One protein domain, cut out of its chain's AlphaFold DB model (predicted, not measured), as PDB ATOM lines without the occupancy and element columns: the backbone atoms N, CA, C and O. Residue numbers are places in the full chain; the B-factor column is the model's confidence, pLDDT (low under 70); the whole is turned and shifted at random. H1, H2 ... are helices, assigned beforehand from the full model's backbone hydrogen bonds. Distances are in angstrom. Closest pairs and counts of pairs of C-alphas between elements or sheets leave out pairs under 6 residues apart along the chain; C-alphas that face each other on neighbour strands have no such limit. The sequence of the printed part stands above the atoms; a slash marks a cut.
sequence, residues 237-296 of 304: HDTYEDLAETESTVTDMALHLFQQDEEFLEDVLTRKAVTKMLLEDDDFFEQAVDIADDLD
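Overview. This is residues 237 to 296 of the 304 residues of the protein "Integrase family protein" of Haladaptatus paucihalophilus DX253 (UniProt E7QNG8). Three helices are joined end to end in an open, angular chain: the longest, H1, meets H2 at a corner to make a wide V, and H3 turns off from the far end of H2, out of the plane of the V. No helix lies side by side with another. The printed part has 60 residues, all helix in class, in the order H1, H2, H3, with no named strand. It is extended, with a radius of gyration of the C-alphas of 16.5 A and spans of 38 by 37 by 24 A.

Arrangement. H1, residues 237 to 260, and H2, residues 264 to 280, only just touch, with 3 pairs of C-alphas within 8 A, and only at the corner; the closest C-alphas, of Phe 258 and Phe 264, are 6.7 A apart. They run opposite ways at a steep tilt of 50 degrees. H3, residues 282 to 294, touches H2 only at the corner, closest at the C-alphas of Leu 278 and Phe 285, 5.0 A; at 70.2 degrees they are only just about perpendicular. H1 and H3 are apart. In H1, H2 and H3 every O i to N i+4 pair is within hydrogen-bond range.

Along the chain. H1 runs 35.3 A from C-alpha 237 at (37.856, -43.131, 33.907). H2 is 24.2 A long, and H3, 18.0 A, ends at C-alpha 294 (50.086, -46.765, -6.731).

Size, cuts and confidence. The farthest C-alphas, of His 237 and Asp 294, are 42.6 A apart. The printed part has no cut, and both links are tight. Residues 279, 282 and 296 have pLDDT under 70.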
ATOM      1  N   HIS A 237      38.501 -44.396  33.564       80.88
ATOM      2  CA  HIS A 237      37.856 -43.131  33.907       80.88
ATOM      3  C   HIS A 237      38.346 -41.964  33.047       80.88
ATOM      4  O   HIS A 237      37.539 -41.108  32.697       80.88
ATOM      5  N   ASP A 238      39.628 -41.937  32.700       82.69
ATOM      6  CA  ASP A 238      40.224 -40.817  31.974       82.69
ATOM      7  C   ASP A 238      39.672 -40.806  30.542       82.69
ATOM      8  O   ASP A 238      39.140 -39.801  30.075       82.69
ATOM      9  N   THR A 239      39.584 -41.986  29.922       85.19
ATOM     10  CA  THR A 239      38.941 -42.175  28.616       85.19
ATOM     11  C   THR A 239      37.465 -41.779  28.616       85.19
ATOM     12  O   THR A 239      36.930 -41.324  27.604       85.19
ATOM     13  N   TYR A 240      36.761 -41.954  29.738       84.94
ATOM     14  CA  TYR A 240      35.371 -41.517  29.846       84.94
ATOM     15  C   TYR A 240      35.252 -39.988  29.798       84.94
ATOM     16  O   TYR A 240      34.353 -39.478  29.127       84.94
ATOM     17  N   GLU A 241      36.130 -39.271  30.505       84.06
ATOM     18  CA  GLU A 241      36.148 -37.805  30.493       84.06
ATOM     19  C   GLU A 241      36.492 -37.277  29.094       84.06
ATOM     20  O   GLU A 241      35.744 -36.454  28.556       84.06
ATOM     21  N   ASP A 242      37.530 -37.837  28.470       83.88
ATOM     22  CA  ASP A 242      37.980 -37.460  27.126       83.88
ATOM     23  C   ASP A 242      36.890 -37.684  26.066       83.88
ATOM     24  O   ASP A 242      36.635 -36.821  25.215       83.88
ATOM     25  N   LEU A 243      36.192 -38.825  26.123       81.75
ATOM     26  CA  LEU A 243      35.080 -39.119  25.218       81.75
ATOM     27  C   LEU A 243      33.922 -38.140  25.386       81.75
ATOM     28  O   LEU A 243      33.353 -37.702  24.387       81.75
ATOM     29  N   ALA A 244      33.563 -37.795  26.623       79.69
ATOM     30  CA  ALA A 244      32.460 -36.878  26.888       79.69
ATOM     31  C   ALA A 244      32.760 -35.461  26.364       79.69
ATOM     32  O   ALA A 244      31.889 -34.819  25.768       79.69
ATOM     33  N   GLU A 245      33.994 -34.982  26.547       84.25
ATOM     34  CA  GLU A 245      34.436 -33.685  26.024       84.25
ATOM     35  C   GLU A 245      34.488 -33.681  24.488       84.25
ATOM     36  O   GLU A 245      33.983 -32.754  23.836       84.25
ATOM     37  N   THR A 246      35.035 -34.747  23.898       80.94
ATOM     38  CA  THR A 246      35.126 -34.908  22.442       80.94
ATOM     39  C   THR A 246      33.743 -34.991  21.803       80.94
ATOM     40  O   THR A 246      33.485 -34.297  20.818       80.94
ATOM     41  N   GLU A 247      32.821 -35.780  22.363       82.25
ATOM     42  CA  GLU A 247      31.458 -35.933  21.846       82.25
ATOM     43  C   GLU A 247      30.709 -34.594  21.840       82.25
ATOM     44  O   GLU A 247      30.079 -34.249  20.836       82.25
ATOM     45  N   SER A 248      30.833 -33.800  22.910       83.00
ATOM     46  CA  SER A 248      30.251 -32.453  22.968       83.00
ATOM     47  C   SER A 248      30.838 -31.550  21.883       83.00
ATOM     48  O   SER A 248      30.096 -30.920  21.130       83.00
ATOM     49  N   THR A 249      32.166 -31.526  21.759       86.06
ATOM     50  CA  THR A 249      32.875 -30.654  20.811       86.06
ATOM     51  C   THR A 249      32.549 -31.008  19.358       86.06
ATOM     52  O   THR A 249      32.210 -30.131  18.562       86.06
ATOM     53  N   VAL A 250      32.601 -32.296  19.003       85.31
ATOM     54  CA  VAL A 250      32.293 -32.784  17.651       85.31
ATOM     55  C   VAL A 250      30.829 -32.536  17.305       85.31
ATOM     56  O   VAL A 250      30.534 -32.119  16.185       85.31
ATOM     57  N   THR A 251      29.913 -32.748  18.255       82.81
ATOM     58  CA  THR A 251      28.484 -32.479  18.051       82.81
ATOM     59  C   THR A 251      28.245 -31.003  17.757       82.81
ATOM     60  O   THR A 251      27.582 -30.679  16.770       82.81
ATOM     61  N   ASP A 252      28.829 -30.106  18.550       85.06
ATOM     62  CA  ASP A 252      28.687 -28.662  18.360       85.06
ATOM     63  C   ASP A 252      29.273 -28.203  17.017       85.06
ATOM     64  O   ASP A 252      28.630 -27.452  16.276       85.06
ATOM     65  N   MET A 253      30.456 -28.707  16.648       84.31
ATOM     66  CA  MET A 253      31.078 -28.431  15.349       84.31
ATOM     67  C   MET A 253      30.230 -28.940  14.179       84.31
ATOM     68  O   MET A 253      30.012 -28.208  13.212       84.31
ATOM     69  N   ALA A 254      29.729 -30.175  14.258       82.81
ATOM     70  CA  ALA A 254      28.906 -30.766  13.210       82.81
ATOM     71  C   ALA A 254      27.600 -29.983  13.024       82.81
ATOM     72  O   ALA A 254      27.249 -29.638  11.896       82.81
ATOM     73  N   LEU A 255      26.905 -29.647  14.117       85.00
ATOM     74  CA  LEU A 255      25.685 -28.838  14.075       85.00
ATOM     75  C   LEU A 255      25.938 -27.452  13.473       85.00
ATOM     76  O   LEU A 255      25.095 -26.957  12.725       85.00
ATOM     77  N   HIS A 256      27.090 -26.841  13.755       85.75
ATOM     78  CA  HIS A 256      27.470 -25.565  13.159       85.75
ATOM     79  C   HIS A 256      27.664 -25.662  11.639       85.75
ATOM     80  O   HIS A 256      27.124 -24.837  10.903       85.75
ATOM     81  N   LEU A 257      28.372 -26.691  11.163       84.56
ATOM     82  CA  LEU A 257      28.580 -26.928   9.730       84.56
ATOM     83  C   LEU A 257      27.255 -27.193   9.005       84.56
ATOM     84  O   LEU A 257      26.988 -26.567   7.982       84.56
ATOM     85  N   PHE A 258      26.373 -28.018   9.582       80.00
ATOM     86  CA  PHE A 258      25.034 -28.266   9.027       80.00
ATOM     87  C   PHE A 258      24.158 -27.009   8.935       80.00
ATOM     88  O   PHE A 258      23.227 -26.975   8.136       80.00
ATOM     89  N   GLN A 259      24.411 -25.989   9.758       82.00
ATOM     90  CA  GLN A 259      23.669 -24.727   9.712       82.00
ATOM     91  C   GLN A 259      24.206 -23.744   8.669       82.00
ATOM     92  O   GLN A 259      23.468 -22.846   8.263       82.00
ATOM     93  N   GLN A 260      25.478 -23.854   8.289       83.44
ATOM     94  CA  GLN A 260      26.166 -22.847   7.477       83.44
ATOM     95  C   GLN A 260      26.453 -23.287   6.043       83.44
ATOM     96  O   GLN A 260      26.667 -22.423   5.194       83.44
ATOM     97  N   ASP A 261      26.452 -24.590   5.774       84.31
ATOM     98  CA  ASP A 261      26.823 -25.148   4.481       84.31
ATOM     99  C   ASP A 261      25.731 -26.104   3.975       84.31
ATOM    100  O   ASP A 261      25.546 -27.208   4.493       84.31
ATOM    101  N   GLU A 262      24.973 -25.654   2.968       76.56
ATOM    102  CA  GLU A 262      23.907 -26.447   2.338       76.56
ATOM    103  C   GLU A 262      24.460 -27.636   1.527       76.56
ATOM    104  O   GLU A 262      23.768 -28.647   1.404       76.56
ATOM    105  N   GLU A 263      25.700 -27.561   1.021       84.38
ATOM    106  CA  GLU A 263      26.339 -28.639   0.247       84.38
ATOM    107  C   GLU A 263      26.989 -29.694   1.159       84.38
ATOM    108  O   GLU A 263      27.065 -30.872   0.801       84.38
ATOM    109  N   PHE A 264      27.373 -29.320   2.385       82.19
ATOM    110  CA  PHE A 264      28.004 -30.225   3.354       82.19
ATOM    111  C   PHE A 264      27.192 -31.500   3.623       82.19
ATOM    112  O   PHE A 264      27.760 -32.586   3.765       82.19
ATOM    113  N   LEU A 265      25.857 -31.406   3.669       79.12
ATOM    114  CA  LEU A 265      25.000 -32.578   3.869       79.12
ATOM    115  C   LEU A 265      25.138 -33.587   2.721       79.12
ATOM    116  O   LEU A 265      25.201 -34.793   2.972       79.12
ATOM    117  N   GLU A 266      25.191 -33.114   1.478       82.50
ATOM    118  CA  GLU A 266      25.338 -33.969   0.298       82.50
ATOM    119  C   GLU A 266      26.718 -34.644   0.275       82.50
ATOM    120  O   GLU A 266      26.823 -35.856   0.049       82.50
ATOM    121  N   ASP A 267      27.761 -33.897   0.635       84.69
ATOM    122  CA  ASP A 267      29.130 -34.394   0.779       84.69
ATOM    123  C   ASP A 267      29.242 -35.498   1.842       84.69
ATOM    124  O   ASP A 267      29.813 -36.568   1.594       84.69
ATOM    125  N   VAL A 268      28.653 -35.284   3.024       83.62
ATOM    126  CA  VAL A 268      28.641 -36.271   4.115       83.62
ATOM    127  C   VAL A 268      27.890 -37.535   3.704       83.62
ATOM    128  O   VAL A 268      28.367 -38.644   3.960       83.62
ATOM    129  N   LEU A 269      26.732 -37.400   3.053       81.38
ATOM    130  CA  LEU A 269      25.954 -38.546   2.579       81.38
ATOM    131  C   LEU A 269      26.723 -39.358   1.534       81.38
ATOM    132  O   LEU A 269      26.736 -40.591   1.606       81.38
ATOM    133  N   THR A 270      27.408 -38.680   0.613       85.69
ATOM    134  CA  THR A 270      28.229 -39.318  -0.419       85.69
ATOM    135  C   THR A 270      29.396 -40.078   0.203       85.69
ATOM    136  O   THR A 270      29.564 -41.272  -0.058       85.69
ATOM    137  N   ARG A 271      30.165 -39.439   1.095       84.75
ATOM    138  CA  ARG A 271      31.276 -40.097   1.805       84.75
ATOM    139  C   ARG A 271      30.788 -41.284   2.627       84.75
ATOM    140  O   ARG A 271      31.370 -42.356   2.533       84.75
ATOM    141  N   LYS A 272      29.672 -41.141   3.349       80.56
ATOM    142  CA  LYS A 272      29.063 -42.235   4.120       80.56
ATOM    143  C   LYS A 272      28.694 -43.428   3.235       80.56
ATOM    144  O   LYS A 272      28.900 -44.567   3.650       80.56
ATOM    145  N   ALA A 273      28.165 -43.188   2.035       81.12
ATOM    146  CA  ALA A 273      27.853 -44.253   1.085       81.12
ATOM    147  C   ALA A 273      29.121 -44.984   0.612       81.12
ATOM    148  O   ALA A 273      29.152 -46.214   0.637       81.12
ATOM    149  N   VAL A 274      30.181 -44.247   0.260       83.00
ATOM    150  CA  VAL A 274      31.470 -44.831  -0.154       83.00
ATOM    151  C   VAL A 274      32.121 -45.615   0.986       83.00
ATOM    152  O   VAL A 274      32.518 -46.760   0.787       83.00
ATOM    153  N   THR A 275      32.182 -45.050   2.195       80.06
ATOM    154  CA  THR A 275      32.717 -45.735   3.381       80.06
ATOM    155  C   THR A 275      31.953 -47.022   3.662       80.06
ATOM    156  O   THR A 275      32.566 -48.051   3.925       80.06
ATOM    157  N   LYS A 276      30.620 -47.001   3.555       75.50
ATOM    158  CA  LYS A 276      29.808 -48.209   3.713       75.50
ATOM    159  C   LYS A 276      30.185 -49.284   2.687       75.50
ATOM    160  O   LYS A 276      30.364 -50.431   3.072       75.50
ATOM    161  N   MET A 277      30.364 -48.914   1.417       75.38
ATOM    162  CA  MET A 277      30.804 -49.856   0.381       75.38
ATOM    163  C   MET A 277      32.191 -50.435   0.679       75.38
ATOM    164  O   MET A 277      32.374 -51.640   0.566       75.38
ATOM    165  N   LEU A 278      33.147 -49.606   1.111       76.19
ATOM    166  CA  LEU A 278      34.489 -50.060   1.498       76.19
ATOM    167  C   LEU A 278      34.467 -51.034   2.686       76.19
ATOM    168  O   LEU A 278      35.258 -51.967   2.722       76.19
ATOM    169  N   LEU A 279      33.570 -50.830   3.654       67.81
ATOM    170  CA  LEU A 279      33.438 -51.712   4.818       67.81
ATOM    171  C   LEU A 279      32.741 -53.045   4.494       67.81
ATOM    172  O   LEU A 279      32.927 -54.019   5.220       67.81
ATOM    173  N   GLU A 280      31.921 -53.084   3.443       72.12
ATOM    174  CA  GLU A 280      31.123 -54.255   3.054       72.12
ATOM    175  C   GLU A 280      31.779 -55.085   1.929       72.12
ATOM    176  O   GLU A 280      31.526 -56.288   1.816       72.12
ATOM    177  N   ASP A 281      32.644 -54.483   1.108       75.94
ATOM    178  CA  ASP A 281      33.301 -55.125  -0.036       75.94
ATOM    179  C   ASP A 281      34.830 -55.118   0.113       75.94
ATOM    180  O   ASP A 281      35.508 -54.142  -0.209       75.94
ATOM    181  N   ASP A 282      35.381 -56.250   0.568       67.94
ATOM    182  CA  ASP A 282      36.825 -56.440   0.721       67.94
ATOM    183  C   ASP A 282      37.573 -56.350  -0.616       67.94
ATOM    184  O   ASP A 282      38.709 -55.888  -0.644       67.94
ATOM    185  N   ASP A 283      36.990 -56.816  -1.726       72.06
ATOM    186  CA  ASP A 283      37.675 -56.783  -3.022       72.06
ATOM    187  C   ASP A 283      37.739 -55.334  -3.538       72.06
ATOM    188  O   ASP A 283      38.754 -54.938  -4.117       72.06
ATOM    189  N   PHE A 284      36.695 -54.535  -3.298       77.19
ATOM    190  CA  PHE A 284      36.699 -53.096  -3.558       77.19
ATOM    191  C   PHE A 284      37.656 -52.351  -2.625       77.19
ATOM    192  O   PHE A 284      38.425 -51.514  -3.093       77.19
ATOM    193  N   PHE A 285      37.669 -52.684  -1.334       78.44
ATOM    194  CA  PHE A 285      38.620 -52.128  -0.376       78.44
ATOM    195  C   PHE A 285      40.066 -52.425  -0.782       78.44
ATOM    196  O   PHE A 285      40.886 -51.517  -0.852       78.44
ATOM    197  N   GLU A 286      40.385 -53.674  -1.120       73.62
ATOM    198  CA  GLU A 286      41.731 -54.067  -1.545       73.62
ATOM    199  C   GLU A 286      42.119 -53.417  -2.880       73.62
ATOM    200  O   GLU A 286      43.273 -53.036  -3.048       73.62
ATOM    201  N   GLN A 287      41.174 -53.227  -3.809       80.19
ATOM    202  CA  GLN A 287      41.413 -52.437  -5.023       80.19
ATOM    203  C   GLN A 287      41.675 -50.964  -4.705       80.19
ATOM    204  O   GLN A 287      42.580 -50.374  -5.284       80.19
ATOM    205  N   ALA A 288      40.907 -50.369  -3.792       81.06
ATOM    206  CA  ALA A 288      41.102 -48.990  -3.367       81.06
ATOM    207  C   ALA A 288      42.465 -48.804  -2.682       81.06
ATOM    208  O   ALA A 288      43.152 -47.824  -2.955       81.06
ATOM    209  N   VAL A 289      42.883 -49.773  -1.860       74.50
ATOM    210  CA  VAL A 289      44.220 -49.817  -1.253       74.50
ATOM    211  C   VAL A 289      45.303 -49.962  -2.322       74.50
ATOM    212  O   VAL A 289      46.267 -49.210  -2.288       74.50
ATOM    213  N   ASP A 290      45.144 -50.869  -3.290       79.38
ATOM    214  CA  ASP A 290      46.114 -51.035  -4.383       79.38
ATOM    215  C   ASP A 290      46.242 -49.738  -5.219       79.38
ATOM    216  O   ASP A 290      47.347 -49.345  -5.583       79.38
ATOM    217  N   ILE A 291      45.135 -49.022  -5.461       82.38
ATOM    218  CA  ILE A 291      45.138 -47.714  -6.141       82.38
ATOM    219  C   ILE A 291      45.833 -46.638  -5.294       82.38
ATOM    220  O   ILE A 291      46.582 -45.831  -5.838       82.38
ATOM    221  N   ALA A 292      45.582 -46.595  -3.984       78.06
ATOM    222  CA  ALA A 292      46.216 -45.629  -3.087       78.06
ATOM    223  C   ALA A 292      47.738 -45.846  -3.007       78.06
ATOM    224  O   ALA A 292      48.493 -44.877  -3.106       78.06
ATOM    225  N   ASP A 293      48.170 -47.109  -2.925       71.00
ATOM    226  CA  ASP A 293      49.578 -47.521  -2.967       71.00
ATOM    227  C   ASP A 293      50.261 -47.084  -4.279       71.00
ATOM    228  O   ASP A 293      51.409 -46.640  -4.257       71.00
ATOM    229  N   ASP A 294      49.569 -47.190  -5.420       79.00
ATOM    230  CA  ASP A 294      50.086 -46.765  -6.731       79.00
ATOM    231  C   ASP A 294      50.181 -45.231  -6.872       79.00
ATOM    232  O   ASP A 294      50.936 -44.726  -7.709       79.00
ATOM    233  N   LEU A 295      49.416 -44.485  -6.070       80.62
ATOM    234  CA  LEU A 295      49.368 -43.022  -6.083       80.62
ATOM    235  C   LEU A 295      50.283 -42.361  -5.037       80.62
ATOM    236  O   LEU A 295      50.307 -41.133  -4.974       80.62
ATOM    237  N   ASP A 296      51.033 -43.144  -4.250       67.38
ATOM    238  CA  ASP A 296      51.884 -42.669  -3.143       67.38
ATOM    239  C   ASP A 296      51.101 -41.797  -2.137       67.38
ATOM    240  O   ASP A 296      51.615 -40.842  -1.549       67.38
TER     241      ASP A 296